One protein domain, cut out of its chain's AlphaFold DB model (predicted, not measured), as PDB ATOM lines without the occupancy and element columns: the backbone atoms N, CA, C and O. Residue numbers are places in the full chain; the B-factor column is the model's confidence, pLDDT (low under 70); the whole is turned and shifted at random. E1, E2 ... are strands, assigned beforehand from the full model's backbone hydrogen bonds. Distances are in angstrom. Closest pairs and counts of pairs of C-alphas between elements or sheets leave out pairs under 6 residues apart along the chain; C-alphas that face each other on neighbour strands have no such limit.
ATOM      1  N   SER A 244     149.650 116.465 150.652       72.44
ATOM      2  CA  SER A 244     148.517 115.593 150.323       72.44
ATOM      3  C   SER A 244     148.467 115.280 148.830       72.44
ATOM      4  O   SER A 244     148.868 116.098 147.999       72.44
ATOM      5  N   PHE A 245     147.953 114.098 148.500       71.25
ATOM      6  CA  PHE A 245     147.710 113.621 147.143       71.25
ATOM      7  C   PHE A 245     146.229 113.290 146.958       71.25
ATOM      8  O   PHE A 245     145.645 112.545 147.748       71.25
ATOM      9  N   GLY A 246     145.612 113.815 145.899       70.69
ATOM     10  CA  GLY A 246     144.219 113.494 145.607       70.69
ATOM     11  C   GLY A 246     143.617 114.262 144.433       70.69
ATOM     12  O   GLY A 246     144.260 115.154 143.871       70.69
ATOM     13  N   PRO A 247     142.374 113.918 144.050       67.44
ATOM     14  CA  PRO A 247     141.656 114.626 143.002       67.44
ATOM     15  C   PRO A 247     141.372 116.073 143.410       67.44
ATOM     16  O   PRO A 247     141.274 116.404 144.595       67.44
ATOM     17  N   TYR A 248     141.213 116.952 142.422       67.19
ATOM     18  CA  TYR A 248     140.681 118.283 142.694       67.19
ATOM     19  C   TYR A 248     139.212 118.189 143.131       67.19
ATOM     20  O   TYR A 248     138.443 117.405 142.572       67.19
ATOM     21  N   SER A 249     138.819 118.990 144.129       60.34
ATOM     22  CA  SER A 249     137.504 118.935 144.791       60.34
ATOM     23  C   SER A 249     136.301 119.167 143.864       60.34
ATOM     24  O   SER A 249     135.162 119.010 144.294       60.34
ATOM     25  N   THR A 250     136.526 119.484 142.585       55.59
ATOM     26  CA  THR A 250     135.491 119.653 141.555       55.59
ATOM     27  C   THR A 250     135.266 118.410 140.679       55.59
ATOM     28  O   THR A 250     134.700 118.527 139.596       55.59
ATOM     29  N   GLY A 251     135.688 117.214 141.109       54.91
ATOM     30  CA  GLY A 251     135.238 115.946 140.508       54.91
ATOM     31  C   GLY A 251     135.987 115.480 139.254       54.91
ATOM     32  O   GLY A 251     135.556 114.538 138.598       54.91
ATOM     33  N   THR A 252     137.124 116.088 138.918       56.16
ATOM     34  CA  THR A 252     138.025 115.556 137.886       56.16
ATOM     35  C   THR A 252     138.929 114.491 138.508       56.16
ATOM     36  O   THR A 252     139.606 114.785 139.492       56.16
ATOM     37  N   SER A 253     138.991 113.281 137.939       60.75
ATOM     38  CA  SER A 253     139.843 112.149 138.382       60.75
ATOM     39  C   SER A 253     141.356 112.383 138.214       60.75
ATOM     40  O   SER A 253     142.124 111.447 138.013       60.75
ATOM     41  N   VAL A 254     141.785 113.639 138.249       63.22
ATOM     42  CA  VAL A 254     143.124 114.092 137.913       63.22
ATOM     43  C   VAL A 254     143.923 114.295 139.206       63.22
ATOM     44  O   VAL A 254     143.464 115.051 140.067       63.22
ATOM     45  N   PRO A 255     145.086 113.640 139.368       70.38
ATOM     46  CA  PRO A 255     145.874 113.737 140.590       70.38
ATOM     47  C   PRO A 255     146.607 115.082 140.709       70.38
ATOM     48  O   PRO A 255     147.346 115.493 139.812       70.38
ATOM     49  N   TYR A 256     146.425 115.756 141.846       76.25
ATOM     50  CA  TYR A 256     147.189 116.943 142.230       76.25
ATOM     51  C   TYR A 256     148.051 116.651 143.455       76.25
ATOM     52  O   TYR A 256     147.633 115.944 144.378       76.25
ATOM     53  N   LEU A 257     149.235 117.258 143.474       80.62
ATOM     54  CA  LEU A 257     150.053 117.398 144.671       80.62
ATOM     55  C   LEU A 257     149.666 118.698 145.381       80.62
ATOM     56  O   LEU A 257     149.702 119.766 144.768       80.62
ATOM     57  N   TYR A 258     149.327 118.606 146.664       75.75
ATOM     58  CA  TYR A 258     149.004 119.746 147.519       75.75
ATOM     59  C   TYR A 258     150.114 119.973 148.542       75.75
ATOM     60  O   TYR A 258     150.476 119.058 149.283       75.75
ATOM     61  N   LEU A 259     150.611 121.207 148.607       76.69
ATOM     62  CA  LEU A 259     151.624 121.665 149.551       76.69
ATOM     63  C   LEU A 259     151.023 122.765 150.428       76.69
ATOM     64  O   LEU A 259     150.653 123.830 149.928       76.69
ATOM     65  N   GLY A 260     150.896 122.502 151.726       69.56
ATOM     66  CA  GLY A 260     150.391 123.477 152.683       69.56
ATOM     67  C   GLY A 260     151.399 124.592 152.917       69.56
ATOM     68  O   GLY A 260     152.568 124.324 153.205       69.56
ATOM     69  N   VAL A 261     150.943 125.838 152.829       68.06
ATOM     70  CA  VAL A 261     151.764 127.014 153.120       68.06
ATOM     71  C   VAL A 261     151.424 127.520 154.524       68.06
ATOM     72  O   VAL A 261     150.242 127.650 154.848       68.06
ATOM     73  N   PRO A 262     152.420 127.798 155.385       60.78
ATOM     74  CA  PRO A 262     152.164 128.393 156.692       60.78
ATOM     75  C   PRO A 262     151.439 129.741 156.565       60.78
ATOM     76  O   PRO A 262     151.683 130.503 155.631       60.78
ATOM     77  N   ASN A 263     150.564 130.060 157.518       56.06
ATOM     78  CA  ASN A 263     149.838 131.329 157.524       56.06
ATOM     79  C   ASN A 263     150.815 132.512 157.742       56.06
ATOM     80  O   ASN A 263     151.671 132.434 158.623       56.06
ATOM     81  N   GLY A 264     150.705 133.589 156.950       55.16
ATOM     82  CA  GLY A 264     151.578 134.779 157.047       55.16
ATOM     83  C   GLY A 264     152.457 135.103 155.827       55.16
ATOM     84  O   GLY A 264     153.286 136.009 155.904       55.16
ATOM     85  N   TYR A 265     152.276 134.403 154.705       56.97
ATOM     86  CA  TYR A 265     152.913 134.718 153.416       56.97
ATOM     87  C   TYR A 265     151.889 135.342 152.445       56.97
ATOM     88  O   TYR A 265     150.688 135.187 152.654       56.97
ATOM     89  N   LEU A 266     152.361 136.080 151.425       53.16
ATOM     90  CA  LEU A 266     151.593 136.851 150.417       53.16
ATOM     91  C   LEU A 266     150.643 135.988 149.561       53.16
ATOM     92  O   LEU A 266     150.820 135.852 148.354       53.16
ATOM     93  N   LEU A 267     149.654 135.368 150.186       55.53
ATOM     94  CA  LEU A 267     148.775 134.402 149.547       55.53
ATOM     95  C   LEU A 267     147.302 134.639 149.898       55.53
ATOM     96  O   LEU A 267     146.510 133.738 149.708       55.53
ATOM     97  N   GLU A 268     146.910 135.816 150.400       54.06
ATOM     98  CA  GLU A 268     145.490 136.200 150.589       54.06
ATOM     99  C   GLU A 268     144.613 135.141 151.306       54.06
ATOM    100  O   GLU A 268     143.445 134.952 150.981       54.06
ATOM    101  N   GLY A 269     145.164 134.410 152.283       55.94
ATOM    102  CA  GLY A 269     144.441 133.325 152.967       55.94
ATOM    103  C   GLY A 269     144.406 131.983 152.214       55.94
ATOM    104  O   GLY A 269     143.727 131.054 152.644       55.94
ATOM    105  N   VAL A 270     145.149 131.842 151.116       59.56
ATOM    106  CA  VAL A 270     145.398 130.567 150.434       59.56
ATOM    107  C   VAL A 270     146.343 129.723 151.286       59.56
ATOM    108  O   VAL A 270     147.525 130.023 151.436       59.56
ATOM    109  N   GLU A 271     145.808 128.629 151.823       64.75
ATOM    110  CA  GLU A 271     146.555 127.693 152.671       64.75
ATOM    111  C   GLU A 271     147.307 126.605 151.885       64.75
ATOM    112  O   GLU A 271     148.077 125.850 152.479       64.75
ATOM    113  N   TRP A 272     147.086 126.492 150.568       69.88
ATOM    114  CA  TRP A 272     147.592 125.389 149.747       69.88
ATOM    115  C   TRP A 272     148.062 125.846 148.366       69.88
ATOM    116  O   TRP A 272     147.300 126.434 147.598       69.88
ATOM    117  N   VAL A 273     149.289 125.478 148.009       75.00
ATOM    118  CA  VAL A 273     149.776 125.499 146.626       75.00
ATOM    119  C   VAL A 273     149.542 124.118 146.025       75.00
ATOM    120  O   VAL A 273     149.756 123.100 146.681       75.00
ATOM    121  N   ARG A 274     149.086 124.073 144.774       76.00
ATOM    122  CA  ARG A 274     148.788 122.826 144.066       76.00
ATOM    123  C   ARG A 274     149.539 122.749 142.750       76.00
ATOM    124  O   ARG A 274     149.645 123.749 142.042       76.00
ATOM    125  N   HIS A 275     149.994 121.553 142.405       81.44
ATOM    126  CA  HIS A 275     150.612 121.270 141.118       81.44
ATOM    127  C   HIS A 275     149.974 120.029 140.488       81.44
ATOM    128  O   HIS A 275     149.654 119.064 141.184       81.44
ATOM    129  N   HIS A 276     149.718 120.097 139.184       80.75
ATOM    130  CA  HIS A 276     149.100 119.012 138.435       80.75
ATOM    131  C   HIS A 276     150.184 118.042 137.967       80.75
ATOM    132  O   HIS A 276     151.021 118.422 137.156       80.75
ATOM    133  N   GLU A 277     150.129 116.799 138.448       79.62
ATOM    134  CA  GLU A 277     151.124 115.766 138.142       79.62
ATOM    135  C   GLU A 277     150.443 114.540 137.520       79.62
ATOM    136  O   GLU A 277     150.183 113.553 138.212       79.62
ATOM    137  N   PRO A 278     150.128 114.567 136.213       76.38
ATOM    138  CA  PRO A 278     149.295 113.541 135.580       76.38
ATOM    139  C   PRO A 278     149.912 112.136 135.627       76.38
ATOM    140  O   PRO A 278     149.188 111.145 135.611       76.38
ATOM    141  N   ASN A 279     151.242 112.042 135.719       80.19
ATOM    142  CA  ASN A 279     151.971 110.774 135.770       80.19
ATOM    143  C   ASN A 279     152.197 110.257 137.199       80.19
ATOM    144  O   ASN A 279     152.716 109.151 137.372       80.19
ATOM    145  N   LEU A 280     151.828 111.024 138.226       82.12
ATOM    146  CA  LEU A 280     151.970 110.619 139.619       82.12
ATOM    147  C   LEU A 280     150.762 109.765 140.024       82.12
ATOM    148  O   LEU A 280     149.836 110.225 140.679       82.12
ATOM    149  N   HIS A 281     150.755 108.505 139.592       83.38
ATOM    150  CA  HIS A 281     149.720 107.523 139.917       83.38
ATOM    151  C   HIS A 281     150.338 106.174 140.302       83.38
ATOM    152  O   HIS A 281     151.501 105.899 140.001       83.38
ATOM    153  N   SER A 282     149.553 105.299 140.939       81.25
ATOM    154  CA  SER A 282     150.036 104.028 141.509       81.25
ATOM    155  C   SER A 282     150.784 103.161 140.494       81.25
ATOM    156  O   SER A 282     151.839 102.623 140.811       81.25
ATOM    157  N   GLY A 283     150.301 103.109 139.248       80.50
ATOM    158  CA  GLY A 283     150.936 102.354 138.159       80.50
ATOM    159  C   GLY A 283     152.349 102.801 137.759       80.50
ATOM    160  O   GLY A 283     153.046 102.018 137.129       80.50
ATOM    161  N   ASN A 284     152.790 104.007 138.135       83.06
ATOM    162  CA  ASN A 284     154.149 104.506 137.866       83.06
ATOM    163  C   ASN A 284     155.050 104.466 139.109       83.06
ATOM    164  O   ASN A 284     156.238 104.769 139.031       83.06
ATOM    165  N   VAL A 285     154.495 104.083 140.260       84.81
ATOM    166  CA  VAL A 285     155.228 103.925 141.512       84.81
ATOM    167  C   VAL A 285     155.466 102.432 141.740       84.81
ATOM    168  O   VAL A 285     154.567 101.607 141.570       84.81
ATOM    169  N   LYS A 286     156.696 102.066 142.111       82.75
ATOM    170  CA  LYS A 286     157.100 100.670 142.330       82.75
ATOM    171  C   LYS A 286     156.196  99.982 143.353       82.75
ATOM    172  O   LYS A 286     155.916 100.550 144.410       82.75
ATOM    173  N   ASN A 287     155.782  98.749 143.057       83.50
ATOM    174  CA  ASN A 287     154.957  97.960 143.965       83.50
ATOM    175  C   ASN A 287     155.591  97.873 145.367       83.50
ATOM    176  O   ASN A 287     156.771  97.541 145.499       83.50
ATOM    177  N   GLY A 288     154.807  98.204 146.396       81.69
ATOM    178  CA  GLY A 288     155.241  98.247 147.797       81.69
ATOM    179  C   GLY A 288     155.827  99.583 148.279       81.69
ATOM    180  O   GLY A 288     156.081  99.722 149.473       81.69
ATOM    181  N   VAL A 289     156.018 100.580 147.406       85.19
ATOM    182  CA  VAL A 289     156.410 101.940 147.817       85.19
ATOM    183  C   VAL A 289     155.166 102.751 148.182       85.19
ATOM    184  O   VAL A 289     154.207 102.809 147.414       85.19
ATOM    185  N   SER A 290     155.200 103.386 149.354       84.38
ATOM    186  CA  SER A 290     154.144 104.255 149.878       84.38
ATOM    187  C   SER A 290     154.639 105.701 149.934       84.38
ATOM    188  O   SER A 290     155.708 105.970 150.480       84.38
ATOM    189  N   MET A 291     153.875 106.626 149.355       80.12
ATOM    190  CA  MET A 291     154.155 108.064 149.321       80.12
ATOM    191  C   MET A 291     152.979 108.841 149.929       80.12
ATOM    192  O   MET A 291     151.861 108.327 150.006       80.12
ATOM    193  N   PHE A 292     153.232 110.081 150.366       79.75
ATOM    194  CA  PHE A 292     152.209 110.988 150.918       79.75
ATOM    195  C   PHE A 292     151.394 110.341 152.053       79.75
ATOM    196  O   PHE A 292     150.172 110.243 151.991       79.75
ATOM    197  N   ASN A 293     152.091 109.813 153.068       76.00
ATOM    198  CA  ASN A 293     151.491 109.138 154.228       76.00
ATOM    199  C   ASN A 293     150.518 107.992 153.874       76.00
ATOM    200  O   ASN A 293     149.545 107.755 154.584       76.00
ATOM    201  N   GLY A 294     150.777 107.264 152.782       75.69
ATOM    202  CA  GLY A 294     149.955 106.120 152.368       75.69
ATOM    203  C   GLY A 294     148.809 106.451 151.421       75.69
ATOM    204  O   GLY A 294     148.094 105.538 151.017       75.69
ATOM    205  N   GLN A 295     148.647 107.714 151.021       77.38
ATOM    206  CA  GLN A 295     147.637 108.103 150.033       77.38
ATOM    207  C   GLN A 295     147.959 107.591 148.619       77.38
ATOM    208  O   GLN A 295     147.043 107.380 147.826       77.38
ATOM    209  N   LEU A 296     149.240 107.358 148.304       82.94
ATOM    210  CA  LEU A 296     149.686 106.776 147.038       82.94
ATOM    211  C   LEU A 296     150.541 105.533 147.303       82.94
ATOM    212  O   LEU A 296     151.665 105.640 147.795       82.94
ATOM    213  N   VAL A 297     150.020 104.358 146.945       84.44
ATOM    214  CA  VAL A 297     150.737 103.076 147.029       84.44
ATOM    215  C   VAL A 297     151.024 102.575 145.619       84.44
ATOM    216  O   VAL A 297     150.118 102.498 144.787       84.44
ATOM    217  N   GLY A 298     152.286 102.263 145.342       86.50
ATOM    218  CA  GLY A 298     152.718 101.800 144.031       86.50
ATOM    219  C   GLY A 298     152.195 100.416 143.665       86.50
ATOM    220  O   GLY A 298     152.024  99.558 144.530       86.50
ATOM    221  N   SER A 299     151.979 100.195 142.368       84.06
ATOM    222  CA  SER A 299     151.524  98.925 141.786       84.06
ATOM    223  C   SER A 299     152.372  98.449 140.597       84.06
ATOM    224  O   SER A 299     152.073  97.408 140.014       84.06
TER     225      SER A 299
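AT A GLANCE: This is residues 244 to 299 of the 422 residues of the protein "Phage tail fiber repeat-containing protein" of Paenibacillus sp. HGF5 (UniProt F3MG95). With little regular structure, this is a small twisted sheet of E1, E2 and E3 between two loop regions, residues 261 to 271 at one end and 277 to 299 at the other. The printed part has 56 residues, 19 of them in named strands, and no named helix: all strand. The strands form a meander in chain order, each the antiparallel neighbour of the one before. It is loose and elongated, with a radius of gyration of the C-alphas of 13.2 A and spans of 39 by 22 by 14 A.

IN THESE COORDINATES: E2, residues 252 to 260, is 20.8 A long and bends by 63 degrees at Pro 255. E1, residues 244 to 248, begins at C-alpha (148.517, 115.593, 150.323). E3, residues 272 to 276, ends at C-alpha (149.100, 119.012, 138.435).

HOW THE PARTS SIT: E2 is the inner strand. Hairpin E1 and E2 has N 258 and O 244 at 2.9 A; hairpin E2 and E3 has N 259 and O 273 at 2.8 A. Residues 290 to 291 pair antiparallel with 296 to 297.

THE WHOLE: The C-alphas farthest apart, of Glu 268 and Asn 287, are 39.9 A apart. The printed part has no cut. The link E2 to E3 is long. Residues 247 to 254 and 260 to 272 have pLDDT under 70.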